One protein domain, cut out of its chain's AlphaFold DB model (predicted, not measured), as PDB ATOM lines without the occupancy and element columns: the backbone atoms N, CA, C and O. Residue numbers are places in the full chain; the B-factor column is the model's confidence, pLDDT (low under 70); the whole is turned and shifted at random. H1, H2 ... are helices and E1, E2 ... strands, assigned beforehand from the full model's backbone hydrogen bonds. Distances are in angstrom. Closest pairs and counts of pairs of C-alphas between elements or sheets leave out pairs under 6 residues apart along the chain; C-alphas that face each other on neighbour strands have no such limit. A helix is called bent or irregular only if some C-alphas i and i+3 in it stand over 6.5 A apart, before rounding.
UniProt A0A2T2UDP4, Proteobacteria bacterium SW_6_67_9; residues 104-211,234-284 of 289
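This is residues 104 to 211 and 234 to 284 of the 289 residues of a protein of Proteobacteria bacterium SW_6_67_9 (UniProt A0A2T2UDP4). A strongly twisted sheet of seven strands forms the middle layer, with H1, H2 and H3 over one face and the short H5 and H6 over the other. The sheet curls round H1, H4 packs on the ends of H2 and H3, and residues 129 to 134 stick out as a loop. The 159 printed residues include six named helices and seven strands, in the order E1 H1 H2 E2 H3 H4 E3 H5 E4 H6 E5 E6 E7. The sheet is mixed, in the order E3 E2 E1 E4 E5 E7 E6, and the class is mixed, helices and strands. The whole is compact, with a radius of gyration of the C-alphas of 15.0 A and spans of 43 by 32 by 31 A.

Across the sheet stand E3, residues 186 to 190; E2, 151 to 157, 18.7 A long; E1, 104 to 109, from C-alpha 104 at (46.406, 34.395, -35.964); E4, 202 to 208; E5, 248 to 257, 22.7 A; E7, 277 to 283, 19.8 A, ending with C-alpha 283 at (59.854, 29.950, -44.379); and E6, 270 to 273. E5 bends by 52 degrees at residue 251. The helices are H1, 117 to 125; H2, 141 to 148; H3, 160 to 175, 22.7 A; H4, 177 to 183, irregular, with C-alphas 178 and 181 7.5 A apart; H5, 193 to 197; and H6, 236 to 247, 16.1 A.

E3 and E2 are parallel, N 187 to O 153 2.9 A; E4 and E5 too, N 207 to O 253 2.8 A. Antiparallel are E2 and E1, N 106 to O 154 2.8 A; E1 and E4, N 105 to O 206 2.9 A; E5 and E7, N 254 to O 280 2.8 A; and the hairpin E6 and E7, N 272 to O 279 2.9 A. E2, H3 H4, E3 is a strand-helix-strand unit, two parallel neighbour strands joined through helices; E3, H5, E4 is a split one, with E2 and E1 between its strands; both crossovers are right-handed. H2 runs along E1 at 14 degrees on the local plane, height 8.3 A over the sheet. H6, on the opposite face, runs along E5 at 3 degrees on the local plane, height 9.2 A. H3 and H4 touch through residues 170 to 174 of H3, closest C-alphas Arg 174 and Asn 180, 4.3 A. Every O i to N i+4 pair is within hydrogen-bond range in H1, H2, H3, H5 and H6; H4 has 1 of 3, and 2 of 4 O i to N i+3 pairs.

The C-alphas farthest apart, of Glu 177 and Gly 265, are 43.9 A apart. Residues 212 to 233 are not printed; C-alphas 211 and 234 are 9.8 A apart across the cut. The links H1 to H2 and E5 to E6 are long. Mean pLDDT of the printed part is 75.4, with residues 109 to 140, 209 to 211 and 234 to 236 under 70.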
ATOM      1  N   VAL A 104      45.784  35.138 -34.867       71.25
ATOM      2  CA  VAL A 104      46.406  34.395 -35.964       71.25
ATOM      3  C   VAL A 104      45.451  34.377 -37.141       71.25
ATOM      4  O   VAL A 104      44.273  34.064 -37.003       71.25
ATOM      5  N   VAL A 105      45.970  34.735 -38.307       75.56
ATOM      6  CA  VAL A 105      45.222  34.742 -39.557       75.56
ATOM      7  C   VAL A 105      45.849  33.705 -40.474       75.56
ATOM      8  O   VAL A 105      46.950  33.898 -40.990       75.56
ATOM      9  N   CYS A 106      45.154  32.595 -40.666       76.38
ATOM     10  CA  CYS A 106      45.507  31.588 -41.652       76.38
ATOM     11  C   CYS A 106      44.870  31.981 -42.982       76.38
ATOM     12  O   CYS A 106      43.674  32.256 -43.039       76.38
ATOM     13  N   ALA A 107      45.667  32.043 -44.041       74.19
ATOM     14  CA  ALA A 107      45.186  32.355 -45.375       74.19
ATOM     15  C   ALA A 107      45.548  31.219 -46.329       74.19
ATOM     16  O   ALA A 107      46.712  30.818 -46.431       74.19
ATOM     17  N   THR A 108      44.542  30.737 -47.047       72.31
ATOM     18  CA  THR A 108      44.702  29.798 -48.154       72.31
ATOM     19  C   THR A 108      44.352  30.494 -49.454       72.31
ATOM     20  O   THR A 108      43.388  31.266 -49.540       72.31
ATOM     21  N   HIS A 109      45.151  30.242 -50.482       62.84
ATOM     22  CA  HIS A 109      44.852  30.741 -51.804       62.84
ATOM     23  C   HIS A 109      43.813  29.830 -52.458       62.84
ATOM     24  O   HIS A 109      44.042  28.635 -52.639       62.84
ATOM     25  N   GLY A 110      42.660  30.385 -52.842       46.50
ATOM     26  CA  GLY A 110      41.719  29.653 -53.685       46.50
ATOM     27  C   GLY A 110      42.442  29.178 -54.952       46.50
ATOM     28  O   GLY A 110      43.221  29.937 -55.524       46.50
ATOM     29  N   ARG A 111      42.184  27.935 -55.388       42.56
ATOM     30  CA  ARG A 111      42.875  27.169 -56.462       42.56
ATOM     31  C   ARG A 111      42.997  27.831 -57.858       42.56
ATOM     32  O   ARG A 111      43.248  27.137 -58.834       42.56
ATOM     33  N   ARG A 112      42.759  29.135 -58.009       41.03
ATOM     34  CA  ARG A 112      42.690  29.837 -59.298       41.03
ATOM     35  C   ARG A 112      43.883  30.734 -59.622       41.03
ATOM     36  O   ARG A 112      43.989  31.113 -60.782       41.03
ATOM     37  N   HIS A 113      44.775  31.060 -58.682       39.47
ATOM     38  CA  HIS A 113      45.943  31.896 -58.999       39.47
ATOM     39  C   HIS A 113      47.215  31.428 -58.272       39.47
ATOM     40  O   HIS A 113      47.186  30.994 -57.129       39.47
ATOM     41  N   GLU A 114      48.337  31.451 -58.982       38.66
ATOM     42  CA  GLU A 114      49.592  30.789 -58.619       38.66
ATOM     43  C   GLU A 114      50.276  31.441 -57.391       38.66
ATOM     44  O   GLU A 114      50.375  32.668 -57.287       38.66
ATOM     45  N   GLY A 115      50.767  30.613 -56.455       39.28
ATOM     46  CA  GLY A 115      51.256  30.974 -55.104       39.28
ATOM     47  C   GLY A 115      52.419  31.980 -55.013       39.28
ATOM     48  O   GLY A 115      52.736  32.493 -53.939       39.28
ATOM     49  N   ALA A 116      53.019  32.380 -56.137       39.97
ATOM     50  CA  ALA A 116      53.993  33.474 -56.168       39.97
ATOM     51  C   ALA A 116      53.364  34.837 -55.795       39.97
ATOM     52  O   ALA A 116      54.021  35.682 -55.182       39.97
ATOM     53  N   ALA A 117      52.072  35.028 -56.080       45.38
ATOM     54  CA  ALA A 117      51.398  36.314 -55.926       45.38
ATOM     55  C   ALA A 117      51.092  36.695 -54.467       45.38
ATOM     56  O   ALA A 117      50.863  37.865 -54.187       45.38
ATOM     57  N   LEU A 118      51.078  35.765 -53.505       43.38
ATOM     58  CA  LEU A 118      50.651  36.075 -52.133       43.38
ATOM     59  C   LEU A 118      51.688  36.904 -51.355       43.38
ATOM     60  O   LEU A 118      51.300  37.747 -50.557       43.38
ATOM     61  N   ALA A 119      52.990  36.757 -51.640       39.25
ATOM     62  CA  ALA A 119      54.057  37.611 -51.086       39.25
ATOM     63  C   ALA A 119      53.918  39.063 -51.529       39.25
ATOM     64  O   ALA A 119      53.966  39.986 -50.720       39.25
ATOM     65  N   GLU A 120      53.756  39.236 -52.838       41.25
ATOM     66  CA  GLU A 120      53.600  40.529 -53.480       41.25
ATOM     67  C   GLU A 120      52.282  41.152 -53.036       41.25
ATOM     68  O   GLU A 120      52.241  42.309 -52.642       41.25
ATOM     69  N   ARG A 121      51.216  40.354 -52.942       46.25
ATOM     70  CA  ARG A 121      49.910  40.785 -52.445       46.25
ATOM     71  C   ARG A 121      49.882  41.019 -50.948       46.25
ATOM     72  O   ARG A 121      49.066  41.829 -50.560       46.25
ATOM     73  N   LEU A 122      50.737  40.403 -50.133       47.03
ATOM     74  CA  LEU A 122      50.937  40.745 -48.719       47.03
ATOM     75  C   LEU A 122      51.746  42.042 -48.604       47.03
ATOM     76  O   LEU A 122      51.318  42.967 -47.921       47.03
ATOM     77  N   GLY A 123      52.842  42.176 -49.359       40.97
ATOM     78  CA  GLY A 123      53.620  43.416 -49.466       40.97
ATOM     79  C   GLY A 123      52.798  44.611 -49.972       40.97
ATOM     80  O   GLY A 123      52.970  45.723 -49.484       40.97
ATOM     81  N   VAL A 124      51.846  44.366 -50.879       34.12
ATOM     82  CA  VAL A 124      50.895  45.340 -51.437       34.12
ATOM     83  C   VAL A 124      49.616  45.456 -50.587       34.12
ATOM     84  O   VAL A 124      49.036  46.536 -50.520       34.12
ATOM     85  N   ALA A 125      49.168  44.410 -49.882       40.62
ATOM     86  CA  ALA A 125      48.022  44.442 -48.953       40.62
ATOM     87  C   ALA A 125      48.244  45.426 -47.817       40.62
ATOM     88  O   ALA A 125      47.322  46.134 -47.422       40.62
ATOM     89  N   PHE A 126      49.481  45.536 -47.348       37.16
ATOM     90  CA  PHE A 126      49.833  46.493 -46.312       37.16
ATOM     91  C   PHE A 126      50.099  47.916 -46.842       37.16
ATOM     92  O   PHE A 126      50.476  48.790 -46.058       37.16
ATOM     93  N   THR A 127      49.856  48.194 -48.133       26.78
ATOM     94  CA  THR A 127      49.825  49.570 -48.667       26.78
ATOM     95  C   THR A 127      48.410  50.173 -48.549       26.78
ATOM     96  O   THR A 127      47.429  49.506 -48.877       26.78
ATOM     97  N   PRO A 128      48.244  51.411 -48.037       28.98
ATOM     98  CA  PRO A 128      46.923  51.953 -47.703       28.98
ATOM     99  C   PRO A 128      46.215  52.625 -48.897       28.98
ATOM    100  O   PRO A 128      46.822  53.490 -49.525       28.98
ATOM    101  N   ARG A 129      44.922  52.312 -49.141       27.02
ATOM    102  CA  ARG A 129      43.893  53.164 -49.821       27.02
ATOM    103  C   ARG A 129      42.508  52.468 -49.929       27.02
ATOM    104  O   ARG A 129      42.520  51.245 -50.034       27.02
ATOM    105  N   PRO A 130      41.364  53.185 -50.098       32.53
ATOM    106  CA  PRO A 130      40.873  54.452 -49.511       32.53
ATOM    107  C   PRO A 130      39.929  54.150 -48.292       32.53
ATOM    108  O   PRO A 130      39.964  53.017 -47.808       32.53
ATOM    109  N   PRO A 131      39.188  55.109 -47.679       30.70
ATOM    110  CA  PRO A 131      38.688  54.950 -46.312       30.70
ATOM    111  C   PRO A 131      37.378  54.156 -46.255       30.70
ATOM    112  O   PRO A 131      36.334  54.632 -46.682       30.70
ATOM    113  N   VAL A 132      37.433  52.969 -45.654       29.47
ATOM    114  CA  VAL A 132      36.272  52.378 -44.976       29.47
ATOM    115  C   VAL A 132      36.269  52.949 -43.556       29.47
ATOM    116  O   VAL A 132      37.336  53.052 -42.938       29.47
ATOM    117  N   GLU A 133      35.110  53.390 -43.068       24.59
ATOM    118  CA  GLU A 133      34.972  54.021 -41.753       24.59
ATOM    119  C   GLU A 133      35.581  53.169 -40.616       24.59
ATOM    120  O   GLU A 133      35.552  51.935 -40.657       24.59
ATOM    121  N   PRO A 134      36.205  53.801 -39.602       30.38
ATOM    122  CA  PRO A 134      37.047  53.100 -38.642       30.38
ATOM    123  C   PRO A 134      36.231  52.353 -37.576       30.38
ATOM    124  O   PRO A 134      35.894  52.907 -36.533       30.38
ATOM    125  N   GLY A 135      36.032  51.050 -37.779       26.72
ATOM    126  CA  GLY A 135      35.834  50.100 -36.680       26.72
ATOM    127  C   GLY A 135      37.129  49.902 -35.866       26.72
ATOM    128  O   GLY A 135      38.222  50.185 -36.375       26.72
ATOM    129  N   PRO A 136      37.058  49.439 -34.600       29.16
ATOM    130  CA  PRO A 136      38.203  49.334 -33.694       29.16
ATOM    131  C   PRO A 136      39.402  48.638 -34.351       29.16
ATOM    132  O   PRO A 136      39.397  47.438 -34.621       29.16
ATOM    133  N   ALA A 137      40.454  49.422 -34.588       34.31
ATOM    134  CA  ALA A 137      41.658  49.024 -35.303       34.31
ATOM    135  C   ALA A 137      42.246  47.719 -34.745       34.31
ATOM    136  O   ALA A 137      42.638  47.675 -33.581       34.31
ATOM    137  N   GLY A 138      42.311  46.662 -35.559       49.47
ATOM    138  CA  GLY A 138      43.194  45.512 -35.325       49.47
ATOM    139  C   GLY A 138      42.571  44.114 -35.392       49.47
ATOM    140  O   GLY A 138      43.298  43.201 -35.744       49.47
ATOM    141  N   LEU A 139      41.273  43.917 -35.127       56.41
ATOM    142  CA  LEU A 139      40.735  42.547 -34.956       56.41
ATOM    143  C   LEU A 139      40.527  41.748 -36.246       56.41
ATOM    144  O   LEU A 139      40.406  40.534 -36.209       56.41
ATOM    145  N   GLY A 140      40.487  42.415 -37.393       65.00
ATOM    146  CA  GLY A 140      40.256  41.725 -38.660       65.00
ATOM    147  C   GLY A 140      40.595  42.557 -39.880       65.00
ATOM    148  O   GLY A 140      40.228  42.182 -40.981       65.00
ATOM    149  N   ARG A 141      41.286  43.693 -39.722       72.62
ATOM    150  CA  ARG A 141      41.597  44.581 -40.852       72.62
ATOM    151  C   ARG A 141      42.560  43.918 -41.827       72.62
ATOM    152  O   ARG A 141      42.301  43.901 -43.023       72.62
ATOM    153  N   ASP A 142      43.651  43.371 -41.304       77.25
ATOM    154  CA  ASP A 142      44.673  42.717 -42.120       77.25
ATOM    155  C   ASP A 142      44.071  41.471 -42.803       77.25
ATOM    156  O   ASP A 142      44.253  41.266 -44.001       77.25
ATOM    157  N   ALA A 143      43.225  40.728 -42.081       82.44
ATOM    158  CA  ALA A 143      42.433  39.618 -42.608       82.44
ATOM    159  C   ALA A 143      41.429  40.046 -43.698       82.44
ATOM    160  O   ALA A 143      41.365  39.424 -44.753       82.44
ATOM    161  N   PHE A 144      40.686  41.134 -43.492       83.94
ATOM    162  CA  PHE A 144      39.720  41.666 -44.458       83.94
ATOM    163  C   PHE A 144      40.403  42.101 -45.753       83.94
ATOM    164  O   PHE A 144      39.905  41.853 -46.842       83.94
ATOM    165  N   VAL A 145      41.583  42.711 -45.654       83.88
ATOM    166  CA  VAL A 145      42.391  43.112 -46.811       83.88
ATOM    167  C   VAL A 145      42.872  41.896 -47.620       83.88
ATOM    168  O   VAL A 145      42.975  41.985 -48.849       83.88
ATOM    169  N   LEU A 146      43.156  40.770 -46.956       80.19
ATOM    170  CA  LEU A 146      43.478  39.497 -47.608       80.19
ATOM    171  C   LEU A 146      42.246  38.871 -48.265       80.19
ATOM    172  O   LEU A 146      42.307  38.480 -49.433       80.19
ATOM    173  N   ALA A 147      41.120  38.858 -47.557       84.56
ATOM    174  CA  ALA A 147      39.846  38.367 -48.067       84.56
ATOM    175  C   ALA A 147      39.343  39.188 -49.265       84.56
ATOM    176  O   ALA A 147      38.886  38.630 -50.257       84.56
ATOM    177  N   ALA A 148      39.529  40.511 -49.245       85.06
ATOM    178  CA  ALA A 148      39.187  41.408 -50.351       85.06
ATOM    179  C   ALA A 148      40.034  41.140 -51.603       85.06
ATOM    180  O   ALA A 148      39.632  41.443 -52.722       85.06
ATOM    181  N   ARG A 149      41.209  40.530 -51.422       84.56
ATOM    182  CA  ARG A 149      42.052  40.015 -52.506       84.56
ATOM    183  C   ARG A 149      41.685  38.573 -52.888       84.56
ATOM    184  O   ARG A 149      42.389  37.956 -53.674       84.56
ATOM    185  N   GLY A 150      40.593  38.017 -52.382       83.81
ATOM    186  CA  GLY A 150      40.133  36.679 -52.742       83.81
ATOM    187  C   GLY A 150      40.879  35.542 -52.048       83.81
ATOM    188  O   GLY A 150      40.803  34.414 -52.527       83.81
ATOM    189  N   CYS A 151      41.604  35.815 -50.959       82.56
ATOM    190  CA  CYS A 151      42.095  34.741 -50.094       82.56
ATOM    191  C   CYS A 151      40.934  34.208 -49.253       82.56
ATOM    192  O   CYS A 151      40.100  34.997 -48.808       82.56
ATOM    193  N   ASP A 152      40.919  32.905 -49.001       86.44
ATOM    194  CA  ASP A 152      40.064  32.336 -47.966       86.44
ATOM    195  C   ASP A 152      40.826  32.437 -46.641       86.44
ATOM    196  O   ASP A 152      42.015  32.109 -46.565       86.44
ATOM    197  N   VAL A 153      40.182  33.019 -45.633       88.12
ATOM    198  CA  VAL A 153      40.832  33.503 -44.418       88.12
ATOM    199  C   VAL A 153      40.150  32.935 -43.182       88.12
ATOM    200  O   VAL A 153      38.965  33.164 -42.944       88.12
ATOM    201  N   THR A 154      40.938  32.281 -42.338       89.56
ATOM    202  CA  THR A 154      40.529  31.841 -41.005       89.56
ATOM    203  C   THR A 154      41.198  32.726 -39.963       89.56
ATOM    204  O   THR A 154      42.424  32.827 -39.907       89.56
ATOM    205  N   LEU A 155      40.390  33.388 -39.143       90.00
ATOM    206  CA  LEU A 155      40.815  34.201 -38.014       90.00
ATOM    207  C   LEU A 155      40.680  33.363 -36.745       90.00
ATOM    208  O   LEU A 155      39.586  32.897 -36.442       90.00
ATOM    209  N   VAL A 156      41.771  33.187 -36.008       88.25
ATOM    210  CA  VAL A 156      41.792  32.421 -34.760       88.25
ATOM    211  C   VAL A 156      42.078  33.361 -33.600       88.25
ATOM    212  O   VAL A 156      43.111  34.036 -33.583       88.25
ATOM    213  N   GLU A 157      41.159  33.401 -32.642       84.31
ATOM    214  CA  GLU A 157      41.239  34.228 -31.440       84.31
ATOM    215  C   GLU A 157      40.946  33.373 -30.205       84.31
ATOM    216  O   GLU A 157      39.978  32.618 -30.183       84.31
ATOM    217  N   ARG A 158      41.776  33.501 -29.166       80.75
ATOM    218  CA  ARG A 158      41.658  32.707 -27.935       80.75
ATOM    219  C   ARG A 158      40.865  33.408 -26.833       80.75
ATOM    220  O   ARG A 158      40.418  32.746 -25.903       80.75
ATOM    221  N   ASP A 159      40.750  34.741 -26.865       80.00
ATOM    222  CA  ASP A 159      39.938  35.471 -25.885       80.00
ATOM    223  C   ASP A 159      38.462  35.465 -26.315       80.00
ATOM    224  O   ASP A 159      38.131  36.053 -27.348       80.00
ATOM    225  N   PRO A 160      37.556  34.881 -25.510       81.12
ATOM    226  CA  PRO A 160      36.144  34.731 -25.871       81.12
ATOM    227  C   PRO A 160      35.433  36.072 -26.090       81.12
ATOM    228  O   PRO A 160      34.510  36.177 -26.892       81.12
ATOM    229  N   VAL A 161      35.859  37.136 -25.400       81.62
ATOM    230  CA  VAL A 161      35.267  38.470 -25.575       81.62
ATOM    231  C   VAL A 161      35.705  39.060 -26.909       81.62
ATOM    232  O   VAL A 161      34.900  39.665 -27.612       81.62
ATOM    233  N   VAL A 162      36.977  38.892 -27.270       78.25
ATOM    234  CA  VAL A 162      37.494  39.376 -28.553       78.25
ATOM    235  C   VAL A 162      36.912  38.572 -29.715       78.25
ATOM    236  O   VAL A 162      36.512  39.175 -30.711       78.25
ATOM    237  N   ALA A 163      36.793  37.253 -29.564       81.19
ATOM    238  CA  ALA A 163      36.155  36.379 -30.539       81.19
ATOM    239  C   ALA A 163      34.685  36.766 -30.767       81.19
ATOM    240  O   ALA A 163      34.281  36.958 -31.911       81.19
ATOM    241  N   ALA A 164      33.913  37.005 -29.701       83.12
ATOM    242  CA  ALA A 164      32.525  37.460 -29.816       83.12
ATOM    243  C   ALA A 164      32.398  38.827 -30.519       83.12
ATOM    244  O   ALA A 164      31.504  39.027 -31.338       83.12
ATOM    245  N   LEU A 165      33.306  39.772 -30.238       82.19
ATOM    246  CA  LEU A 165      33.337  41.071 -30.928       82.19
ATOM    247  C   LEU A 165      33.699  40.936 -32.412       82.19
ATOM    248  O   LEU A 165      33.192  41.690 -33.245       82.19
ATOM    249  N   LEU A 166      34.603  40.012 -32.740       83.19
ATOM    250  CA  LEU A 166      34.962  39.707 -34.118       83.19
ATOM    251  C   LEU A 166      33.773  39.093 -34.865       83.19
ATOM    252  O   LEU A 166      33.474  39.537 -35.972       83.19
ATOM    253  N   ASP A 167      33.087  38.129 -34.254       85.38
ATOM    254  CA  ASP A 167      31.930  37.457 -34.846       85.38
ATOM    255  C   ASP A 167      30.768  38.434 -35.092       85.38
ATOM    256  O   ASP A 167      30.252  38.506 -36.205       85.38
ATOM    257  N   ASP A 168      30.450  39.303 -34.124       85.50
ATOM    258  CA  ASP A 168      29.479  40.399 -34.298       85.50
ATOM    259  C   ASP A 168      29.872  41.353 -35.447       85.50
ATOM    260  O   ASP A 168      29.042  41.775 -36.261       85.50
ATOM    261  N   GLY A 169      31.163  41.679 -35.563       85.56
ATOM    262  CA  GLY A 169      31.697  42.471 -36.670       85.56
ATOM    263  C   GLY A 169      31.497  41.803 -38.033       85.56
ATOM    264  O   GLY A 169      31.033  42.452 -38.974       85.56
ATOM    265  N   LEU A 170      31.808  40.509 -38.135       86.62
ATOM    266  CA  LEU A 170      31.618  39.725 -39.355       86.62
ATOM    267  C   LEU A 170      30.136  39.550 -39.694       86.62
ATOM    268  O   LEU A 170      29.776  39.655 -40.864       86.62
ATOM    269  N   ALA A 171      29.271  39.342 -38.702       88.56
ATOM    270  CA  ALA A 171      27.831  39.210 -38.895       88.56
ATOM    271  C   ALA A 171      27.222  40.480 -39.507       88.56
ATOM    272  O   ALA A 171      26.484  40.398 -40.490       88.56
ATOM    273  N   ARG A 172      27.586  41.664 -38.999       87.12
ATOM    274  CA  ARG A 172      27.146  42.941 -39.589       87.12
ATOM    275  C   ARG A 172      27.678  43.145 -41.003       87.12
ATOM    276  O   ARG A 172      26.917  43.538 -41.877       87.12
ATOM    277  N   ALA A 173      28.949  42.831 -41.247       87.88
ATOM    278  CA  ALA A 173      29.531  42.930 -42.584       87.88
ATOM    279  C   ALA A 173      28.881  41.951 -43.583       87.88
ATOM    280  O   ALA A 173      28.746  42.250 -44.763       87.88
ATOM    281  N   ARG A 174      28.403  40.786 -43.126       91.19
ATOM    282  CA  ARG A 174      27.636  39.859 -43.977       91.19
ATOM    283  C   ARG A 174      26.283  40.441 -44.386       91.19
ATOM    284  O   ARG A 174      25.791  40.103 -45.455       91.19
ATOM    285  N   ALA A 175      25.683  41.300 -43.567       89.31
ATOM    286  CA  ALA A 175      24.414  41.952 -43.891       89.31
ATOM    287  C   ALA A 175      24.568  43.162 -44.835       89.31
ATOM    288  O   ALA A 175      23.571  43.645 -45.364       89.31
ATOM    289  N   ASP A 176      25.791  43.648 -45.051       89.56
ATOM    290  CA  ASP A 176      26.093  44.806 -45.891       89.56
ATOM    291  C   ASP A 176      26.494  44.366 -47.311       89.56
ATOM    292  O   ASP A 176      27.442  43.599 -47.495       89.56
ATOM    293  N   GLU A 177      25.794  44.869 -48.330       91.69
ATOM    294  CA  GLU A 177      25.999  44.501 -49.740       91.69
ATOM    295  C   GLU A 177      27.428  44.775 -50.240       91.69
ATOM    296  O   GLU A 177      27.987  43.978 -50.995       91.69
ATOM    297  N   ALA A 178      28.060  45.859 -49.779       89.50
ATOM    298  CA  ALA A 178      29.398  46.244 -50.213       89.50
ATOM    299  C   ALA A 178      30.493  45.339 -49.628       89.50
ATOM    300  O   ALA A 178      31.588  45.247 -50.191       89.50
ATOM    301  N   THR A 179      30.226  44.674 -48.500       88.19
ATOM    302  CA  THR A 179      31.237  43.871 -47.791       88.19
ATOM    303  C   THR A 179      30.932  42.376 -47.739       88.19
ATOM    304  O   THR A 179      31.868  41.593 -47.549       88.19
ATOM    305  N   ASN A 180      29.691  41.955 -48.010       90.81
ATOM    306  CA  ASN A 180      29.234  40.564 -47.955       90.81
ATOM    307  C   ASN A 180      30.156  39.601 -48.721       90.81
ATOM    308  O   ASN A 180      30.650  38.631 -48.146       90.81
ATOM    309  N   ALA A 181      30.463  39.904 -49.988       90.62
ATOM    310  CA  ALA A 181      31.282  39.031 -50.832       90.62
ATOM    311  C   ALA A 181      32.721  38.855 -50.312       90.62
ATOM    312  O   ALA A 181      33.363  37.836 -50.578       90.62
ATOM    313  N   ILE A 182      33.235  39.841 -49.569       87.50
ATOM    314  CA  ILE A 182      34.563  39.793 -48.949       87.50
ATOM    315  C   ILE A 182      34.512  38.903 -47.710       87.50
ATOM    316  O   ILE A 182      35.293  37.960 -47.587       87.50
ATOM    317  N   VAL A 183      33.572  39.167 -46.800       90.69
ATOM    318  CA  VAL A 183      33.472  38.428 -45.533       90.69
ATOM    319  C   VAL A 183      32.925  37.011 -45.692       90.69
ATOM    320  O   VAL A 183      33.111  36.193 -44.796       90.69
ATOM    321  N   ALA A 184      32.327  36.678 -46.839       92.31
ATOM    322  CA  ALA A 184      32.003  35.302 -47.218       92.31
ATOM    323  C   ALA A 184      33.248  34.396 -47.296       92.31
ATOM    324  O   ALA A 184      33.130  33.180 -47.188       92.31
ATOM    325  N   ARG A 185      34.442  34.985 -47.445       90.50
ATOM    326  CA  ARG A 185      35.736  34.285 -47.415       90.50
ATOM    327  C   ARG A 185      36.380  34.263 -46.033       90.50
ATOM    328  O   ARG A 185      37.511  33.813 -45.903       90.50
ATOM    329  N   MET A 186      35.712  34.805 -45.016       89.81
ATOM    330  CA  MET A 186      36.258  34.965 -43.673       89.81
ATOM    331  C   MET A 186      35.507  34.085 -42.675       89.81
ATOM    332  O   MET A 186      34.285  34.192 -42.523       89.81
ATOM    333  N   THR A 187      36.263  33.266 -41.951       90.19
ATOM    334  CA  THR A 187      35.767  32.419 -40.860       90.19
ATOM    335  C   THR A 187      36.462  32.812 -39.564       90.19
ATOM    336  O   THR A 187      37.688  32.848 -39.526       90.19
ATOM    337  N   ALA A 188      35.704  33.112 -38.510       88.88
ATOM    338  CA  ALA A 188      36.250  33.318 -37.171       88.88
ATOM    339  C   ALA A 188      36.141  32.026 -36.353       88.88
ATOM    340  O   ALA A 188      35.107  31.360 -36.385       88.88
ATOM    341  N   LEU A 189      37.203  31.686 -35.626       89.00
ATOM    342  CA  LEU A 189      37.273  30.548 -34.719       89.00
ATOM    343  C   LEU A 189      37.727  31.026 -33.339       89.00
ATOM    344  O   LEU A 189      38.823  31.571 -33.192       89.00
ATOM    345  N   GLU A 190      36.892  30.784 -32.330       88.69
ATOM    346  CA  GLU A 190      37.296  30.896 -30.929       88.69
ATOM    347  C   GLU A 190      38.096  29.645 -30.548       88.69
ATOM    348  O   GLU A 190      37.531  28.581 -30.295       88.69
ATOM    349  N   ALA A 191      39.423  29.742 -30.580       86.38
ATOM    350  CA  ALA A 191      40.310  28.621 -30.295       86.38
ATOM    351  C   ALA A 191      41.722  29.095 -29.942       86.38
ATOM    352  O   ALA A 191      42.138  30.209 -30.261       86.38
ATOM    353  N   ASP A 192      42.506  28.200 -29.340       84.50
ATOM    354  CA  ASP A 192      43.947  28.395 -29.270       84.50
ATOM    355  C   ASP A 192      44.583  28.164 -30.652       84.50
ATOM    356  O   ASP A 192      44.400  27.113 -31.278       84.50
ATOM    357  N   ALA A 193      45.362  29.139 -31.122       85.56
ATOM    358  CA  ALA A 193      45.969  29.088 -32.446       85.56
ATOM    359  C   ALA A 193      46.912  27.892 -32.631       85.56
ATOM    360  O   ALA A 193      46.929  27.304 -33.711       85.56
ATOM    361  N   THR A 194      47.656  27.475 -31.601       85.75
ATOM    362  CA  THR A 194      48.543  26.303 -31.707       85.75
ATOM    363  C   THR A 194      47.752  25.009 -31.889       85.75
ATOM    364  O   THR A 194      48.195  24.120 -32.614       85.75
ATOM    365  N   THR A 195      46.542  24.933 -31.323       87.00
ATOM    366  CA  THR A 195      45.638  23.788 -31.506       87.00
ATOM    367  C   THR A 195      45.126  23.700 -32.943       87.00
ATOM    368  O   THR A 195      45.088  22.610 -33.511       87.00
ATOM    369  N   VAL A 196      44.760  24.832 -33.553       87.00
ATOM    370  CA  VAL A 196      44.306  24.878 -34.955       87.00
ATOM    371  C   VAL A 196      45.458  24.547 -35.908       87.00
ATOM    372  O   VAL A 196      45.340  23.655 -36.748       87.00
ATOM    373  N   LEU A 197      46.609  25.200 -35.722       86.56
ATOM    374  CA  LEU A 197      47.810  25.004 -36.541       86.56
ATOM    375  C   LEU A 197      48.368  23.573 -36.442       86.56
ATOM    376  O   LEU A 197      48.987  23.089 -37.383       86.56
ATOM    377  N   GLY A 198      48.144  22.875 -35.326       85.38
ATOM    378  CA  GLY A 198      48.538  21.472 -35.168       85.38
ATOM    379  C   GLY A 198      47.681  20.479 -35.962       85.38
ATOM    380  O   GLY A 198      48.076  19.323 -36.104       85.38
ATOM    381  N   ARG A 199      46.512  20.896 -36.462       85.31
ATOM    382  CA  ARG A 199      45.546  20.025 -37.153       85.31
ATOM    383  C   ARG A 199      45.439  20.315 -38.644       85.31
ATOM    384  O   ARG A 199      45.136  19.406 -39.411       85.31
ATOM    385  N   GLU A 200      45.666  21.561 -39.044       82.00
ATOM    386  CA  GLU A 200      45.400  22.036 -40.398       82.00
ATOM    387  C   GLU A 200      46.610  22.772 -40.978       82.00
ATOM    388  O   GLU A 200      47.230  23.608 -40.323       82.00
ATOM    389  N   SER A 201      46.931  22.481 -42.242       86.56
ATOM    390  CA  SER A 201      47.946  23.228 -42.992       86.56
ATOM    391  C   SER A 201      47.331  24.444 -43.682       86.56
ATOM    392  O   SER A 201      46.207  24.367 -44.171       86.56
ATOM    393  N   SER A 202      48.093  25.526 -43.823       84.88
ATOM    394  CA  SER A 202      47.706  26.720 -44.589       84.88
ATOM    395  C   SER A 202      48.824  27.123 -45.544       84.88
ATOM    396  O   SER A 202      49.985  26.803 -45.302       84.88
ATOM    397  N   ASP A 203      48.517  27.849 -46.616       84.88
ATOM    398  CA  ASP A 203      49.575  28.353 -47.503       84.88
ATOM    399  C   ASP A 203      50.423  29.388 -46.765       84.88
ATOM    400  O   ASP A 203      51.659  29.318 -46.750       84.88
ATOM    401  N   VAL A 204      49.738  30.309 -46.081       87.12
ATOM    402  CA  VAL A 204      50.361  31.370 -45.301       87.12
ATOM    403  C   VAL A 204      49.706  31.503 -43.940       87.12
ATOM    404  O   VAL A 204      48.484  31.514 -43.814       87.12
ATOM    405  N   VAL A 205      50.541  31.673 -42.919       88.19
ATOM    406  CA  VAL A 205      50.101  32.009 -41.563       88.19
ATOM    407  C   VAL A 205      50.592  33.410 -41.228       88.19
ATOM    408  O   VAL A 205      51.781  33.698 -41.347       88.19
ATOM    409  N   VAL A 206      49.696  34.291 -40.804       88.25
ATOM    410  CA  VAL A 206      50.032  35.633 -40.323       88.25
ATOM    411  C   VAL A 206      49.828  35.679 -38.815       88.25
ATOM    412  O   VAL A 206      48.763  35.337 -38.313       88.25
ATOM    413  N   ILE A 207      50.852  36.117 -38.093       86.19
ATOM    414  CA  ILE A 207      50.837  36.284 -36.644       86.19
ATOM    415  C   ILE A 207      50.943  37.780 -36.348       86.19
ATOM    416  O   ILE A 207      51.908  38.430 -36.763       86.19
ATOM    417  N   ASP A 208      49.992  38.324 -35.595       79.44
ATOM    418  CA  ASP A 208      50.116  39.650 -34.982       79.44
ATOM    419  C   ASP A 208      50.329  39.476 -33.471       79.44
ATOM    420  O   ASP A 208      49.375  39.548 -32.692       79.44
ATOM    421  N   PRO A 209      51.564  39.154 -33.030       68.44
ATOM    422  CA  PRO A 209      51.834  38.973 -31.620       68.44
ATOM    423  C   PRO A 209      51.701  40.325 -30.935       68.44
ATOM    424  O   PRO A 209      52.303  41.331 -31.335       68.44
ATOM    425  N   MET A 210      50.935  40.350 -29.856       67.56
ATOM    426  CA  MET A 210      50.833  41.532 -29.028       67.56
ATOM    427  C   MET A 210      52.219  41.945 -28.538       67.56
ATOM    428  O   MET A 210      52.950  41.154 -27.946       67.56
ATOM    429  N   HIS A 211      52.598  43.196 -28.773       51.88
ATOM    430  CA  HIS A 211      53.866  43.693 -28.257       51.88
ATOM    431  C   HIS A 211      53.673  44.181 -26.824       51.88
ATOM    432  O   HIS A 211      52.753  44.971 -26.578       51.88
ATOM    433  N   ASP A 234      53.961  36.416 -22.511       51.75
ATOM    434  CA  ASP A 234      53.619  35.208 -23.262       51.75
ATOM    435  C   ASP A 234      54.877  34.348 -23.540       51.75
ATOM    436  O   ASP A 234      55.603  34.633 -24.499       51.75
ATOM    437  N   PRO A 235      55.191  33.305 -22.736       47.94
ATOM    438  CA  PRO A 235      56.172  32.280 -23.112       47.94
ATOM    439  C   PRO A 235      55.752  31.507 -24.379       47.94
ATOM    440  O   PRO A 235      56.583  30.842 -24.998       47.94
ATOM    441  N   ASP A 236      54.499  31.659 -24.820       67.94
ATOM    442  CA  ASP A 236      53.907  30.966 -25.964       67.94
ATOM    443  C   ASP A 236      54.370  31.503 -27.322       67.94
ATOM    444  O   ASP A 236      54.227  30.824 -28.332       67.94
ATOM    445  N   SER A 237      54.982  32.688 -27.394       75.31
ATOM    446  CA  SER A 237      55.365  33.314 -28.671       75.31
ATOM    447  C   SER A 237      56.345  32.478 -29.513       75.31
ATOM    448  O   SER A 237      56.265  32.474 -30.744       75.31
ATOM    449  N   ALA A 238      57.269  31.759 -28.866       82.75
ATOM    450  CA  ALA A 238      58.191  30.851 -29.551       82.75
ATOM    451  C   ALA A 238      57.485  29.584 -30.041       82.75
ATOM    452  O   ALA A 238      57.697  29.153 -31.176       82.75
ATOM    453  N   HIS A 239      56.611  29.026 -29.203       85.00
ATOM    454  CA  HIS A 239      55.812  27.855 -29.541       85.00
ATOM    455  C   HIS A 239      54.839  28.161 -30.686       85.00
ATOM    456  O   HIS A 239      54.748  27.395 -31.640       85.00
ATOM    457  N   LEU A 240      54.205  29.332 -30.659       86.44
ATOM    458  CA  LEU A 240      53.312  29.812 -31.701       86.44
ATOM    459  C   LEU A 240      54.029  29.969 -33.043       86.44
ATOM    460  O   LEU A 240      53.523  29.508 -34.064       86.44
ATOM    461  N   LEU A 241      55.223  30.571 -33.053       90.19
ATOM    462  CA  LEU A 241      56.018  30.686 -34.277       90.19
ATOM    463  C   LEU A 241      56.424  29.309 -34.814       90.19
ATOM    464  O   LEU A 241      56.380  29.087 -36.023       90.19
ATOM    465  N   ALA A 242      56.807  28.380 -33.935       91.50
ATOM    466  CA  ALA A 242      57.137  27.018 -34.332       91.50
ATOM    467  C   ALA A 242      55.924  26.303 -34.948       91.50
ATOM    468  O   ALA A 242      56.031  25.802 -36.067       91.50
ATOM    469  N   ALA A 243      54.769  26.325 -34.277       90.56
ATOM    470  CA  ALA A 243      53.523  25.738 -34.768       90.56
ATOM    471  C   ALA A 243      53.099  26.348 -36.113       90.56
ATOM    472  O   ALA A 243      52.810  25.625 -37.063       90.56
ATOM    473  N   ALA A 244      53.161  27.675 -36.242       91.00
ATOM    474  CA  ALA A 244      52.836  28.369 -37.484       91.00
ATOM    475  C   ALA A 244      53.744  27.945 -38.640       91.00
ATOM    476  O   ALA A 244      53.272  27.762 -39.759       91.00
ATOM    477  N   ARG A 245      55.046  27.763 -38.387       93.56
ATOM    478  CA  ARG A 245      55.980  27.301 -39.421       93.56
ATOM    479  C   ARG A 245      55.701  25.864 -39.830       93.56
ATOM    480  O   ARG A 245      55.826  25.574 -41.010       93.56
ATOM    481  N   GLN A 246      55.312  24.996 -38.898       94.31
ATOM    482  CA  GLN A 246      54.929  23.616 -39.215       94.31
ATOM    483  C   GLN A 246      53.618  23.527 -39.999       94.31
ATOM    484  O   GLN A 246      53.479  22.637 -40.828       94.31
ATOM    485  N   ALA A 247      52.686  24.453 -39.776       88.88
ATOM    486  CA  ALA A 247      51.410  24.503 -40.489       88.88
ATOM    487  C   ALA A 247      51.497  25.198 -41.859       88.88
ATOM    488  O   ALA A 247      50.740  24.869 -42.774       88.88
ATOM    489  N   ALA A 248      52.396  26.176 -42.014       88.00
ATOM    490  CA  ALA A 248      52.530  26.959 -43.238       88.00
ATOM    491  C   ALA A 248      53.287  26.197 -44.334       88.00
ATOM    492  O   ALA A 248      54.407  25.733 -44.108       88.00
ATOM    493  N   ARG A 249      52.721  26.147 -45.542       87.38
ATOM    494  CA  ARG A 249      53.339  25.537 -46.736       87.38
ATOM    495  C   ARG A 249      54.353  26.458 -47.388       87.38
ATOM    496  O   ARG A 249      55.429  26.025 -47.783       87.38
ATOM    497  N   GLU A 250      54.037  27.748 -47.466       86.88
ATOM    498  CA  GLU A 250      54.923  28.724 -48.090       86.88
ATOM    499  C   GLU A 250      55.677  29.535 -47.042       86.88
ATOM    500  O   GLU A 250      56.912  29.527 -46.982       86.88
ATOM    501  N   ARG A 251      54.939  30.282 -46.213       88.94
ATOM    502  CA  ARG A 251      55.538  31.303 -45.350       88.94
ATOM    503  C   ARG A 251      54.710  31.592 -44.106       88.94
ATOM    504  O   ARG A 251      53.487  31.500 -44.109       88.94
ATOM    505  N   VAL A 252      55.399  32.049 -43.072       89.75
ATOM    506  CA  VAL A 252      54.797  32.692 -41.904       89.75
ATOM    507  C   VAL A 252      55.173  34.165 -41.929       89.75
ATOM    508  O   VAL A 252      56.341  34.498 -42.120       89.75
ATOM    509  N   VAL A 253      54.200  35.046 -41.738       90.00
ATOM    510  CA  VAL A 253      54.413  36.492 -41.654       90.00
ATOM    511  C   VAL A 253      54.127  36.952 -40.237       90.00
ATOM    512  O   VAL A 253      53.051  36.708 -39.712       90.00
ATOM    513  N   VAL A 254      55.069  37.648 -39.616       88.38
ATOM    514  CA  VAL A 254      54.918  38.159 -38.256       88.38
ATOM    515  C   VAL A 254      54.955  39.676 -38.276       88.38
ATOM    516  O   VAL A 254      55.944  40.288 -38.676       88.38
ATOM    517  N   LYS A 255      53.883  40.306 -37.807       85.12
ATOM    518  CA  LYS A 255      53.802  41.759 -37.686       85.12
ATOM    519  C   LYS A 255      54.561  42.236 -36.446       85.12
ATOM    520  O   LYS A 255      54.385  41.719 -35.345       85.12
ATOM    521  N   ARG A 256      55.434  43.227 -36.616       82.31
ATOM    522  CA  ARG A 256      56.299  43.792 -35.568       82.31
ATOM    523  C   ARG A 256      56.353  45.321 -35.683       82.31
ATOM    524  O   ARG A 256      56.351  45.844 -36.791       82.31
ATOM    525  N   PRO A 257      56.455  46.100 -34.597       83.44
ATOM    526  CA  PRO A 257      56.887  47.485 -34.653       83.44
ATOM    527  C   PRO A 257      58.277  47.590 -35.271       83.44
ATOM    528  O   PRO A 257      59.143  46.733 -35.072       83.44
ATOM    529  N   LYS A 258      58.519  48.687 -35.986       82.31
ATOM    530  CA  LYS A 258      59.843  48.979 -36.528       82.31
ATOM    531  C   LYS A 258      60.871  49.052 -35.389       82.31
ATOM    532  O   LYS A 258      60.680  49.785 -34.420       82.31
ATOM    533  N   GLY A 259      61.955  48.286 -35.516       81.25
ATOM    534  CA  GLY A 259      63.025  48.210 -34.515       81.25
ATOM    535  C   GLY A 259      62.740  47.283 -33.328       81.25
ATOM    536  O   GLY A 259      63.522  47.278 -32.385       81.25
ATOM    537  N   ALA A 260      61.644  46.517 -33.341       84.62
ATOM    538  CA  ALA A 260      61.488  45.406 -32.409       84.62
ATOM    539  C   ALA A 260      62.410  44.241 -32.807       84.62
ATOM    540  O   ALA A 260      62.621  43.983 -33.998       84.62
ATOM    541  N   GLU A 261      62.903  43.512 -31.806       88.38
ATOM    542  CA  GLU A 261      63.609  42.247 -32.025       88.38
ATOM    543  C   GLU A 261      62.731  41.264 -32.812       88.38
ATOM    544  O   GLU A 261      61.500  41.378 -32.760       88.38
ATOM    545  N   PRO A 262      63.304  40.308 -33.554       89.00
ATOM    546  CA  PRO A 262      62.532  39.231 -34.162       89.00
ATOM    547  C   PRO A 262      61.727  38.431 -33.127       89.00
ATOM    548  O   PRO A 262      62.094  38.346 -31.950       89.00
ATOM    549  N   LEU A 263      60.609  37.837 -33.552       84.31
ATOM    550  CA  LEU A 263      59.803  36.995 -32.665       84.31
ATOM    551  C   LEU A 263      60.627  35.777 -32.221       84.31
ATOM    552  O   LEU A 263      61.256  35.113 -33.043       84.31
ATOM    553  N   ALA A 264      60.641  35.516 -30.910       83.88
ATOM    554  CA  ALA A 264      61.417  34.441 -30.284       83.88
ATOM    555  C   ALA A 264      62.936  34.473 -30.570       83.88
ATOM    556  O   ALA A 264      63.602  33.449 -30.463       83.88
ATOM    557  N   GLY A 265      63.488  35.630 -30.962       86.06
ATOM    558  CA  GLY A 265      64.904  35.762 -31.328       86.06
ATOM    559  C   GLY A 265      65.293  35.031 -32.620       86.06
ATOM    560  O   GLY A 265      66.467  35.014 -32.982       86.06
ATOM    561  N   LEU A 266      64.330  34.443 -33.338       88.81
ATOM    562  CA  LEU A 266      64.589  33.745 -34.589       88.81
ATOM    563  C   LEU A 266      64.696  34.758 -35.732       88.81
ATOM    564  O   LEU A 266      63.741  35.486 -36.013       88.81
ATOM    565  N   ALA A 267      65.840  34.770 -36.418       93.50
ATOM    566  CA  ALA A 267      66.058  35.635 -37.570       93.50
ATOM    567  C   ALA A 267      65.079  35.291 -38.713       93.50
ATOM    568  O   ALA A 267      64.978  34.120 -39.099       93.50
ATOM    569  N   PRO A 268      64.348  36.278 -39.264       93.50
ATOM    570  CA  PRO A 268      63.473  36.043 -40.402       93.50
ATOM    571  C   PRO A 268      64.285  35.859 -41.691       93.50
ATOM    572  O   PRO A 268      65.380  36.397 -41.840       93.50
ATOM    573  N   SER A 269      63.727  35.122 -42.652       92.12
ATOM    574  CA  SER A 269      64.305  34.932 -43.991       92.12
ATOM    575  C   SER A 269      64.257  36.207 -44.844       92.12
ATOM    576  O   SER A 269      64.997  36.336 -45.811       92.12
ATOM    577  N   GLY A 270      63.381  37.145 -44.490       90.62
ATOM    578  CA  GLY A 270      63.278  38.471 -45.088       90.62
ATOM    579  C   GLY A 270      62.303  39.334 -44.293       90.62
ATOM    580  O   GLY A 270      61.632  38.839 -43.391       90.62
ATOM    581  N   ALA A 271      62.205  40.623 -44.605       87.75
ATOM    582  CA  ALA A 271      61.228  41.493 -43.959       87.75
ATOM    583  C   ALA A 271      60.735  42.601 -44.893       87.75
ATOM    584  O   ALA A 271      61.511  43.175 -45.655       87.75
ATOM    585  N   VAL A 272      59.453  42.954 -44.782       85.31
ATOM    586  CA  VAL A 272      58.857  44.121 -45.453       85.31
ATOM    587  C   VAL A 272      58.688  45.233 -44.425       85.31
ATOM    588  O   VAL A 272      57.969  45.075 -43.441       85.31
ATOM    589  N   THR A 273      59.360  46.366 -44.622       81.88
ATOM    590  CA  THR A 273      59.371  47.467 -43.646       81.88
ATOM    591  C   THR A 273      58.516  48.637 -44.121       81.88
ATOM    592  O   THR A 273      58.795  49.243 -45.149       81.88
ATOM    593  N   GLY A 274      57.502  48.988 -43.335       78.50
ATOM    594  CA  GLY A 274      56.724  50.213 -43.479       78.50
ATOM    595  C   GLY A 274      57.230  51.350 -42.583       78.50
ATOM    596  O   GLY A 274      58.328  51.317 -42.020       78.50
ATOM    597  N   ARG A 275      56.396  52.384 -42.414       78.19
ATOM    598  CA  ARG A 275      56.745  53.579 -41.621       78.19
ATOM    599  C   ARG A 275      56.932  53.260 -40.135       78.19
ATOM    600  O   ARG A 275      57.936  53.652 -39.547       78.19
ATOM    601  N   THR A 276      55.969  52.556 -39.544       74.50
ATOM    602  CA  THR A 276      55.916  52.240 -38.101       74.50
ATOM    603  C   THR A 276      55.967  50.743 -37.807       74.50
ATOM    604  O   THR A 276      56.234  50.348 -36.674       74.50
ATOM    605  N   THR A 277      55.725  49.918 -38.821       79.25
ATOM    606  CA  THR A 277      55.527  48.470 -38.707       79.25
ATOM    607  C   THR A 277      56.431  47.764 -39.708       79.25
ATOM    608  O   THR A 277      56.671  48.280 -40.797       79.25
ATOM    609  N   ARG A 278      56.931  46.594 -39.334       84.75
ATOM    610  CA  ARG A 278      57.720  45.658 -40.125       84.75
ATOM    611  C   ARG A 278      56.993  44.314 -40.132       84.75
ATOM    612  O   ARG A 278      56.400  43.933 -39.128       84.75
ATOM    613  N   PHE A 279      57.039  43.613 -41.251       86.75
ATOM    614  CA  PHE A 279      56.511  42.265 -41.405       86.75
ATOM    615  C   PHE A 279      57.683  41.319 -41.615       86.75
ATOM    616  O   PHE A 279      58.310  41.347 -42.671       86.75
ATOM    617  N   ASP A 280      57.990  40.531 -40.593       89.50
ATOM    618  CA  ASP A 280      59.040  39.520 -40.618       89.50
ATOM    619  C   ASP A 280      58.524  38.280 -41.352       89.50
ATOM    620  O   ASP A 280      57.431  37.798 -41.066       89.50
ATOM    621  N   ILE A 281      59.286  37.778 -42.320       91.88
ATOM    622  CA  ILE A 281      58.908  36.647 -43.169       91.88
ATOM    623  C   ILE A 281      59.769  35.447 -42.793       91.88
ATOM    624  O   ILE A 281      60.995  35.500 -42.862       91.88
ATOM    625  N   TYR A 282      59.122  34.341 -42.455       92.19
ATOM    626  CA  TYR A 282      59.749  33.061 -42.156       92.19
ATOM    627  C   TYR A 282      59.307  32.021 -43.180       92.19
ATOM    628  O   TYR A 282      58.165  32.033 -43.634       92.19
ATOM    629  N   LYS A 283      60.193  31.084 -43.515       92.56
ATOM    630  CA  LYS A 283      59.854  29.950 -44.379       92.56
ATOM    631  C   LYS A 283      58.914  28.971 -43.659       92.56
ATOM    632  O   LYS A 283      59.196  28.594 -42.512       92.56
ATOM    633  N   GLY A 284      57.846  28.564 -44.349       90.00
ATOM    634  CA  GLY A 284      56.989  27.442 -43.968       90.00
ATOM    635  C   GLY A 284      57.719  26.098 -44.067       90.00
ATOM    636  O   GLY A 284      58.729  25.975 -44.765       90.00
TER     637      GLY A 284